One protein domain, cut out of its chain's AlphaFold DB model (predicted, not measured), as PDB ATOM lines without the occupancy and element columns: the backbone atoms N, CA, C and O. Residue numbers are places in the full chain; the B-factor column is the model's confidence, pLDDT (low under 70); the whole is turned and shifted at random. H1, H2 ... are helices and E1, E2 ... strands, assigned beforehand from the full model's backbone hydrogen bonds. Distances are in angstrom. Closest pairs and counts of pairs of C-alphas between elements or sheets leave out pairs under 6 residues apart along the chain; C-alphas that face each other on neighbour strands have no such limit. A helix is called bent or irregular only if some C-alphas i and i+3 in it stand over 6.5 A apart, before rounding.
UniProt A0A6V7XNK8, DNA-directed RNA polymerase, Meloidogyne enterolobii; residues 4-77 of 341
ATOM      1  N   LEU A   4      95.339 153.463 169.506       90.44
ATOM      2  CA  LEU A   4      95.800 154.840 169.590       90.44
ATOM      3  C   LEU A   4      95.122 155.515 170.777       90.44
ATOM      4  O   LEU A   4      93.900 155.517 170.887       90.44
ATOM      5  N   VAL A   5      95.928 156.103 171.651       90.56
ATOM      6  CA  VAL A   5      95.479 156.844 172.826       90.56
ATOM      7  C   VAL A   5      95.866 158.299 172.621       90.56
ATOM      8  O   VAL A   5      97.048 158.643 172.586       90.56
ATOM      9  N   LYS A   6      94.863 159.160 172.446       91.75
ATOM     10  CA  LYS A   6      95.049 160.606 172.316       91.75
ATOM     11  C   LYS A   6      94.856 161.256 173.681       91.75
ATOM     12  O   LYS A   6      93.763 161.235 174.236       91.75
ATOM     13  N   LEU A   7      95.918 161.848 174.209       90.44
ATOM     14  CA  LEU A   7      95.903 162.546 175.488       90.44
ATOM     15  C   LEU A   7      95.299 163.942 175.322       90.44
ATOM     16  O   LEU A   7      95.695 164.708 174.436       90.44
ATOM     17  N   ASN A   8      94.369 164.305 176.204       91.62
ATOM     18  CA  ASN A   8      93.828 165.659 176.248       91.62
ATOM     19  C   ASN A   8      94.753 166.579 177.060       91.62
ATOM     20  O   ASN A   8      94.602 166.742 178.269       91.62
ATOM     21  N   VAL A   9      95.709 167.201 176.369       88.56
ATOM     22  CA  VAL A   9      96.717 168.085 176.978       88.56
ATOM     23  C   VAL A   9      96.093 169.314 177.654       88.56
ATOM     24  O   VAL A   9      96.645 169.806 178.636       88.56
ATOM     25  N   ARG A  10      94.933 169.798 177.178       91.81
ATOM     26  CA  ARG A  10      94.244 170.950 177.792       91.81
ATOM     27  C   ARG A  10      93.813 170.624 179.219       91.81
ATOM     28  O   ARG A  10      94.175 171.346 180.140       91.81
ATOM     29  N   ARG A  11      93.165 169.470 179.407       91.12
ATOM     30  CA  ARG A  11      92.672 169.031 180.718       91.12
ATOM     31  C   ARG A  11      93.799 168.701 181.699       91.12
ATOM     32  O   ARG A  11      93.681 168.998 182.880       91.12
ATOM     33  N   ILE A  12      94.908 168.140 181.212       90.88
ATOM     34  CA  ILE A  12      96.110 167.894 182.033       90.88
ATOM     35  C   ILE A  12      96.669 169.218 182.575       90.88
ATOM     36  O   ILE A  12      97.036 169.293 183.745       90.88
ATOM     37  N   ARG A  13      96.695 170.270 181.743       91.00
ATOM     38  CA  ARG A  13      97.166 171.604 182.141       91.00
ATOM     39  C   ARG A  13      96.194 172.307 183.093       91.00
ATOM     40  O   ARG A  13      96.658 172.932 184.039       91.00
ATOM     41  N   GLU A  14      94.886 172.201 182.864       94.12
ATOM     42  CA  GLU A  14      93.853 172.769 183.750       94.12
ATOM     43  C   GLU A  14      93.892 172.149 185.151       94.12
ATOM     44  O   GLU A  14      93.827 172.868 186.141       94.12
ATOM     45  N   LEU A  15      94.066 170.828 185.234       90.44
ATOM     46  CA  LEU A  15      94.186 170.097 186.499       90.44
ATOM     47  C   LEU A  15      95.592 170.169 187.118       90.44
ATOM     48  O   LEU A  15      95.826 169.542 188.146       90.44
ATOM     49  N   GLN A  16      96.529 170.883 186.480       90.75
ATOM     50  CA  GLN A  16      97.916 171.051 186.932       90.75
ATOM     51  C   GLN A  16      98.630 169.722 187.245       90.75
ATOM     52  O   GLN A  16      99.444 169.622 188.160       90.75
ATOM     53  N   LEU A  17      98.342 168.676 186.468       89.31
ATOM     54  CA  LEU A  17      98.940 167.361 186.674       89.31
ATOM     55  C   LEU A  17     100.367 167.334 186.115       89.31
ATOM     56  O   LEU A  17     100.570 167.496 184.910       89.31
ATOM     57  N   GLU A  18     101.362 167.050 186.955       86.75
ATOM     58  CA  GLU A  18     102.746 166.855 186.494       86.75
ATOM     59  C   GLU A  18     102.912 165.443 185.904       86.75
ATOM     60  O   GLU A  18     103.447 164.523 186.532       86.75
ATOM     61  N   VAL A  19     102.361 165.237 184.711       89.50
ATOM     62  CA  VAL A  19     102.381 163.952 184.008       89.50
ATOM     63  C   VAL A  19     103.061 164.134 182.656       89.50
ATOM     64  O   VAL A  19     102.622 164.926 181.821       89.50
ATOM     65  N   THR A  20     104.129 163.372 182.427       89.44
ATOM     66  CA  THR A  20     104.820 163.283 181.136       89.44
ATOM     67  C   THR A  20     104.339 162.054 180.363       89.44
ATOM     68  O   THR A  20     103.918 161.075 180.983       89.44
ATOM     69  N   PRO A  21     104.403 162.047 179.017       86.25
ATOM     70  CA  PRO A  21     104.051 160.859 178.239       86.25
ATOM     71  C   PRO A  21     104.854 159.627 178.675       86.25
ATOM     72  O   PRO A  21     104.293 158.539 178.738       86.25
ATOM     73  N   ASP A  22     106.117 159.796 179.071       88.19
ATOM     74  CA  ASP A  22     106.958 158.701 179.564       88.19
ATOM     75  C   ASP A  22     106.466 158.136 180.903       88.19
ATOM     76  O   ASP A  22     106.433 156.920 181.082       88.19
ATOM     77  N   SER A  23     106.001 158.999 181.816       89.81
ATOM     78  CA  SER A  23     105.371 158.569 183.069       89.81
ATOM     79  C   SER A  23     104.101 157.755 182.802       89.81
ATOM     80  O   SER A  23     103.909 156.713 183.419       89.81
ATOM     81  N   ILE A  24     103.281 158.153 181.821       89.44
ATOM     82  CA  ILE A  24     102.086 157.387 181.424       89.44
ATOM     83  C   ILE A  24     102.478 156.005 180.890       89.44
ATOM     84  O   ILE A  24     101.838 155.011 181.230       89.44
ATOM     85  N   ILE A  25     103.530 155.919 180.070       88.56
ATOM     86  CA  ILE A  25     104.026 154.637 179.543       88.56
ATOM     87  C   ILE A  25     104.482 153.733 180.687       88.56
ATOM     88  O   ILE A  25     104.133 152.553 180.700       88.56
ATOM     89  N   GLN A  26     105.229 154.279 181.649       87.88
ATOM     90  CA  GLN A  26     105.659 153.535 182.830       87.88
ATOM     91  C   GLN A  26     104.455 153.005 183.611       87.88
ATOM     92  O   GLN A  26     104.413 151.805 183.875       87.88
ATOM     93  N   SER A  27     103.445 153.843 183.869       87.25
ATOM     94  CA  SER A  27     102.220 153.439 184.571       87.25
ATOM     95  C   SER A  27     101.451 152.341 183.827       87.25
ATOM     96  O   SER A  27     100.997 151.382 184.449       87.25
ATOM     97  N   ILE A  28     101.362 152.415 182.492       87.56
ATOM     98  CA  ILE A  28     100.745 151.371 181.654       87.56
ATOM     99  C   ILE A  28     101.536 150.058 181.723       87.56
ATOM    100  O   ILE A  28     100.934 148.987 181.806       87.56
ATOM    101  N   CYS A  29     102.868 150.114 181.701       86.25
ATOM    102  CA  CYS A  29     103.720 148.927 181.791       86.25
ATOM    103  C   CYS A  29     103.697 148.282 183.186       86.25
ATOM    104  O   CYS A  29     103.745 147.056 183.286       86.25
ATOM    105  N   SER A  30     103.618 149.080 184.255       85.31
ATOM    106  CA  SER A  30     103.541 148.582 185.633       85.31
ATOM    107  C   SER A  30     102.145 148.102 186.033       85.31
ATOM    108  O   SER A  30     102.006 147.379 187.021       85.31
ATOM    109  N   ALA A  31     101.102 148.502 185.301       82.75
ATOM    110  CA  ALA A  31      99.730 148.147 185.627       82.75
ATOM    111  C   ALA A  31      99.495 146.635 185.523       82.75
ATOM    112  O   ALA A  31      99.727 146.000 184.490       82.75
ATOM    113  N   ARG A  32      98.964 146.050 186.600       77.12
ATOM    114  CA  ARG A  32      98.572 144.641 186.634       77.12
ATOM    115  C   ARG A  32      97.213 144.466 185.960       77.12
ATOM    116  O   ARG A  32      96.176 144.470 186.612       77.12
ATOM    117  N   LEU A  33      97.236 144.325 184.642       77.56
ATOM    118  CA  LEU A  33      96.045 144.073 183.837       77.56
ATOM    119  C   LEU A  33      95.779 142.562 183.698       77.56
ATOM    120  O   LEU A  33      96.723 141.774 183.728       77.56
ATOM    121  N   PRO A  34      94.524 142.132 183.467       70.12
ATOM    122  CA  PRO A  34      94.179 140.740 183.135       70.12
ATOM    123  C   PRO A  34      94.621 140.323 181.712       70.12
ATOM    124  O   PRO A  34      94.124 139.355 181.145       70.12
ATOM    125  N   ILE A  35      95.562 141.066 181.130       73.25
ATOM    126  CA  ILE A  35      96.135 140.921 179.793       73.25
ATOM    127  C   ILE A  35      97.619 140.556 179.980       73.25
ATOM    128  O   ILE A  35      98.212 140.971 180.981       73.25
ATOM    129  N   PRO A  36      98.264 139.814 179.056       69.69
ATOM    130  CA  PRO A  36      99.713 139.636 179.090       69.69
ATOM    131  C   PRO A  36     100.444 140.974 179.281       69.69
ATOM    132  O   PRO A  36     100.161 141.936 178.564       69.69
ATOM    133  N   SER A  37     101.365 141.005 180.255       72.38
ATOM    134  CA  SER A  37     102.103 142.205 180.671       72.38
ATOM    135  C   SER A  37     102.653 142.972 179.467       72.38
ATOM    136  O   SER A  37     103.342 142.407 178.609       72.38
ATOM    137  N   ILE A  38     102.311 144.260 179.413       79.25
ATOM    138  CA  ILE A  38     102.679 145.145 178.315       79.25
ATOM    139  C   ILE A  38     104.163 145.484 178.452       79.25
ATOM    140  O   ILE A  38     104.589 146.119 179.417       79.25
ATOM    141  N   LYS A  39     104.963 145.081 177.466       81.44
ATOM    142  CA  LYS A  39     106.395 145.406 177.425       81.44
ATOM    143  C   LYS A  39     106.593 146.821 176.891       81.44
ATOM    144  O   LYS A  39     105.891 147.244 175.978       81.44
ATOM    145  N   SER A  40     107.630 147.510 177.366       78.50
ATOM    146  CA  SER A  40     107.978 148.864 176.899       78.50
ATOM    147  C   SER A  40     108.185 148.942 175.373       78.50
ATOM    148  O   SER A  40     107.831 149.935 174.749       78.50
ATOM    149  N   SER A  41     108.627 147.856 174.727       80.75
ATOM    150  CA  SER A  41     108.779 147.775 173.263       80.75
ATOM    151  C   SER A  41     107.464 147.844 172.470       80.75
ATOM    152  O   SER A  41     107.480 148.120 171.265       80.75
ATOM    153  N   GLN A  42     106.329 147.580 173.119       82.69
ATOM    154  CA  GLN A  42     104.997 147.573 172.511       82.69
ATOM    155  C   GLN A  42     104.351 148.961 172.508       82.69
ATOM    156  O   GLN A  42     103.407 149.190 171.747       82.69
ATOM    157  N   VAL A  43     104.857 149.882 173.328       86.75
ATOM    158  CA  VAL A  43     104.331 151.237 173.472       86.75
ATOM    159  C   VAL A  43     105.269 152.206 172.762       86.75
ATOM    160  O   VAL A  43     106.468 152.233 173.016       86.75
ATOM    161  N   ARG A  44     104.735 152.996 171.831       87.44
ATOM    162  CA  ARG A  44     105.484 154.041 171.125       87.44
ATOM    163  C   ARG A  44     104.758 155.366 171.257       87.44
ATOM    164  O   ARG A  44     103.560 155.440 171.002       87.44
ATOM    165  N   THR A  45     105.480 156.418 171.600       87.25
ATOM    166  CA  THR A  45     104.965 157.786 171.540       87.25
ATOM    167  C   THR A  45     105.053 158.302 170.111       87.25
ATOM    168  O   THR A  45     106.051 158.120 169.415       87.25
ATOM    169  N   VAL A  46     103.975 158.925 169.648       85.81
ATOM    170  CA  VAL A  46     103.919 159.601 168.354       85.81
ATOM    171  C   VAL A  46     103.684 161.080 168.647       85.81
ATOM    172  O   VAL A  46     102.571 161.517 168.926       85.81
ATOM    173  N   GLY A  47     104.758 161.868 168.648       83.12
ATOM    174  CA  GLY A  47     104.700 163.272 169.059       83.12
ATOM    175  C   GLY A  47     104.458 163.448 170.565       83.12
ATOM    176  O   GLY A  47     104.841 162.605 171.370       83.12
ATOM    177  N   LYS A  48     103.845 164.577 170.953       80.00
ATOM    178  CA  LYS A  48     103.708 164.987 172.369       80.00
ATOM    179  C   LYS A  48     102.416 164.522 173.052       80.00
ATOM    180  O   LYS A  48     102.326 164.588 174.270       80.00
ATOM    181  N   SER A  49     101.406 164.108 172.288       84.38
ATOM    182  CA  SER A  49     100.044 163.876 172.800       84.38
ATOM    183  C   SER A  49      99.433 162.540 172.385       84.38
ATOM    184  O   SER A  49      98.298 162.260 172.763       84.38
ATOM    185  N   ILE A  50     100.145 161.718 171.611       90.25
ATOM    186  CA  ILE A  50      99.617 160.454 171.097       90.25
ATOM    187  C   ILE A  50     100.516 159.307 171.551       90.25
ATOM    188  O   ILE A  50     101.732 159.336 171.358       90.25
ATOM    189  N   ILE A  51      99.897 158.282 172.131       90.19
ATOM    190  CA  ILE A  51     100.542 157.030 172.522       90.19
ATOM    191  C   ILE A  51      99.945 155.907 171.676       90.19
ATOM    192  O   ILE A  51      98.728 155.779 171.549       90.19
ATOM    193  N   LEU A  52     100.809 155.095 171.081       89.69
ATOM    194  CA  LEU A  52     100.451 153.954 170.257       89.69
ATOM    195  C   LEU A  52     100.833 152.675 171.000       89.69
ATOM    196  O   LEU A  52     102.011 152.437 171.259       89.69
ATOM    197  N   VAL A  53      99.843 151.838 171.303       89.25
ATOM    198  CA  VAL A  53     100.043 150.544 171.966       89.25
ATOM    199  C   VAL A  53      99.781 149.423 170.966       89.25
ATOM    200  O   VAL A  53      98.698 149.328 170.377       89.25
ATOM    201  N   ARG A  54     100.792 148.579 170.730       86.75
ATOM    202  CA  ARG A  54     100.695 147.444 169.806       86.75
ATOM    203  C   ARG A  54     100.389 146.152 170.565       86.75
ATOM    204  O   ARG A  54     101.184 145.772 171.421       86.75
ATOM    205  N   PRO A  55      99.290 145.453 170.233       83.56
ATOM    206  CA  PRO A  55      99.036 144.126 170.771       83.56
ATOM    207  C   PRO A  55     100.080 143.133 170.246       83.56
ATOM    208  O   PRO A  55     100.553 143.263 169.113       83.56
ATOM    209  N   VAL A  56     100.437 142.148 171.069       79.00
ATOM    210  CA  VAL A  56     101.318 141.042 170.676       79.00
ATOM    211  C   VAL A  56     100.551 139.742 170.790       79.00
ATOM    212  O   VAL A  56      99.910 139.481 171.809       79.00
ATOM    213  N   ASP A  57     100.643 138.938 169.736       73.94
ATOM    214  CA  ASP A  57     100.033 137.622 169.717       73.94
ATOM    215  C   ASP A  57     100.759 136.726 170.720       73.94
ATOM    216  O   ASP A  57     101.973 136.518 170.658       73.94
ATOM    217  N   THR A  58     100.013 136.275 171.715       73.06
ATOM    218  CA  THR A  58     100.510 135.374 172.747       73.06
ATOM    219  C   THR A  58      99.660 134.126 172.636       73.06
ATOM    220  O   THR A  58      98.446 134.252 172.540       73.06
ATOM    221  N   GLY A  59     100.234 132.923 172.741       68.56
ATOM    222  CA  GLY A  59      99.488 131.662 172.561       68.56
ATOM    223  C   GLY A  59      98.263 131.450 173.475       68.56
ATOM    224  O   GLY A  59      97.556 130.464 173.322       68.56
ATOM    225  N   LYS A  60      98.002 132.364 174.422       68.31
ATOM    226  CA  LYS A  60      96.832 132.393 175.313       68.31
ATOM    227  C   LYS A  60      95.709 133.337 174.856       68.31
ATOM    228  O   LYS A  60      94.593 133.213 175.348       68.31
ATOM    229  N   CYS A  61      95.979 134.300 173.975       71.12
ATOM    230  CA  CYS A  61      95.013 135.315 173.559       71.12
ATOM    231  C   CYS A  61      95.216 135.663 172.088       71.12
ATOM    232  O   CYS A  61      96.238 136.246 171.735       71.12
ATOM    233  N   SER A  62      94.203 135.386 171.264       83.56
ATOM    234  CA  SER A  62      94.168 135.865 169.882       83.56
ATOM    235  C   SER A  62      94.286 137.393 169.834       83.56
ATOM    236  O   SER A  62      93.753 138.104 170.694       83.56
ATOM    237  N   MET A  63      94.929 137.904 168.786       81.19
ATOM    238  CA  MET A  63      95.130 139.332 168.526       81.19
ATOM    239  C   MET A  63      93.849 140.178 168.686       81.19
ATOM    240  O   MET A  63      93.889 141.263 169.270       81.19
ATOM    241  N   ALA A  64      92.701 139.680 168.212       83.50
ATOM    242  CA  ALA A  64      91.419 140.388 168.302       83.50
ATOM    243  C   ALA A  64      90.919 140.508 169.753       83.50
ATOM    244  O   ALA A  64      90.480 141.576 170.181       83.50
ATOM    245  N   MET A  65      91.058 139.428 170.527       84.06
ATOM    246  CA  MET A  65      90.702 139.377 171.944       84.06
ATOM    247  C   MET A  65      91.602 140.304 172.767       84.06
ATOM    248  O   MET A  65      91.106 141.092 173.571       84.06
ATOM    249  N   TYR A  66      92.913 140.288 172.499       84.88
ATOM    250  CA  TYR A  66      93.868 141.201 173.133       84.88
ATOM    251  C   TYR A  66      93.489 142.663 172.874       84.88
ATOM    252  O   TYR A  66      93.497 143.480 173.792       84.88
ATOM    253  N   MET A  67      93.116 143.005 171.639       85.31
ATOM    254  CA  MET A  67      92.730 144.370 171.289       85.31
ATOM    255  C   MET A  67      91.436 144.813 171.992       85.31
ATOM    256  O   MET A  67      91.343 145.962 172.427       85.31
ATOM    257  N   HIS A  68      90.459 143.914 172.141       86.94
ATOM    258  CA  HIS A  68      89.216 144.204 172.860       86.94
ATOM    259  C   HIS A  68      89.464 144.451 174.350       86.94
ATOM    260  O   HIS A  68      88.984 145.441 174.902       86.94
ATOM    261  N   TYR A  69      90.297 143.618 174.977       87.75
ATOM    262  CA  TYR A  69      90.688 143.829 176.364       87.75
ATOM    263  C   TYR A  69      91.511 145.096 176.555       87.75
ATOM    264  O   TYR A  69      91.267 145.831 177.507       87.75
ATOM    265  N   LEU A  70      92.444 145.390 175.649       86.94
ATOM    266  CA  LEU A  70      93.238 146.610 175.727       86.94
ATOM    267  C   LEU A  70      92.336 147.847 175.641       86.94
ATOM    268  O   LEU A  70      92.491 148.765 176.433       86.94
ATOM    269  N   LYS A  71      91.343 147.850 174.744       87.25
ATOM    270  CA  LYS A  71      90.360 148.941 174.655       87.25
ATOM    271  C   LYS A  71      89.558 149.110 175.952       87.25
ATOM    272  O   LYS A  71      89.277 150.242 176.331       87.25
ATOM    273  N   TYR A  72      89.191 148.011 176.608       89.00
ATOM    274  CA  TYR A  72      88.365 148.037 177.816       89.00
ATOM    275  C   TYR A  72      89.147 148.428 179.080       89.00
ATOM    276  O   TYR A  72      88.681 149.252 179.859       89.00
ATOM    277  N   TYR A  73      90.347 147.875 179.273       88.88
ATOM    278  CA  TYR A  73      91.119 148.026 180.512       88.88
ATOM    279  C   TYR A  73      92.153 149.155 180.488       88.88
ATOM    280  O   TYR A  73      92.581 149.619 181.540       88.88
ATOM    281  N   LEU A  74      92.585 149.624 179.317       87.75
ATOM    282  CA  LEU A  74      93.565 150.712 179.251       87.75
ATOM    283  C   LEU A  74      93.058 152.030 179.879       87.75
ATOM    284  O   LEU A  74      93.853 152.683 180.552       87.75
ATOM    285  N   PRO A  75      91.768 152.411 179.761       88.44
ATOM    286  CA  PRO A  75      91.230 153.579 180.465       88.44
ATOM    287  C   PRO A  75      91.190 153.446 181.994       88.44
ATOM    288  O   PRO A  75      91.168 154.460 182.682       88.44
ATOM    289  N   THR A  76      91.166 152.223 182.538       88.38
ATOM    290  CA  THR A  76      91.070 151.988 183.991       88.38
ATOM    291  C   THR A  76      92.426 152.015 184.692       88.38
ATOM    292  O   THR A  76      92.493 151.866 185.910       88.38
ATOM    293  N   VAL A  77      93.523 152.153 183.942       88.19
ATOM    294  CA  VAL A  77      94.873 152.175 184.507       88.19
ATOM    295  C   VAL A  77      95.091 153.477 185.286       88.19
ATOM    296  O   VAL A  77      94.943 154.556 184.706       88.19
TER     297      VAL A  77
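This is residues 4 to 77 of the 341 residues of the protein "DNA-directed RNA polymerase" of Meloidogyne enterolobii (UniProt A0A6V7XNK8). A small three-stranded sheet has H2 over one face, making two layers, a helix on a sheet; H3 only grazes the sheet, and H1 lies toward one end of an elongated outline, 42 by 22 by 18 A. The 74 printed residues hold E1, H1, H2, E2, E3 and H3 in that order, mixed helices and strands, with an antiparallel sheet E1, E3, E2. The whole is compact, with a radius of gyration of the C-alphas of 13.0 A.

Start at E1, residues 4 to 6, antiparallel to E3, residues 50 to 53: N 5 and O 51 are 2.8 A apart. E2, residues 43 to 46, forms a hairpin with E3; N 44 and O 52 are 2.8 A apart. H1, residues 9 to 14, is not on the sheet. H2, residues 21 to 30, runs along the strands at a height of 10.0 A over the sheet; its closest C-alphas to E2 are Ile 25 and Val 43, 7.0 A. E1, H1, H2 and E2 make a split strand-helix-strand unit, E3 lying between its same-way strands, with a right-handed crossover. H3, residues 63 to 76, has 8 of 10 O i to N i+4 pairs within hydrogen-bond range; H1 and H2 have every pair.

Find C-alpha 4 at (95.800, 154.840, 169.590); H3, 20.4 A long and only just irregular, with C-alphas 72 and 75 6.8 A apart, ends at C-alpha 76 (91.070, 151.988, 183.991).

The printed part has no cut; the H2 to E2 link is long, and residues 36 and 59 to 60 have pLDDT under 70.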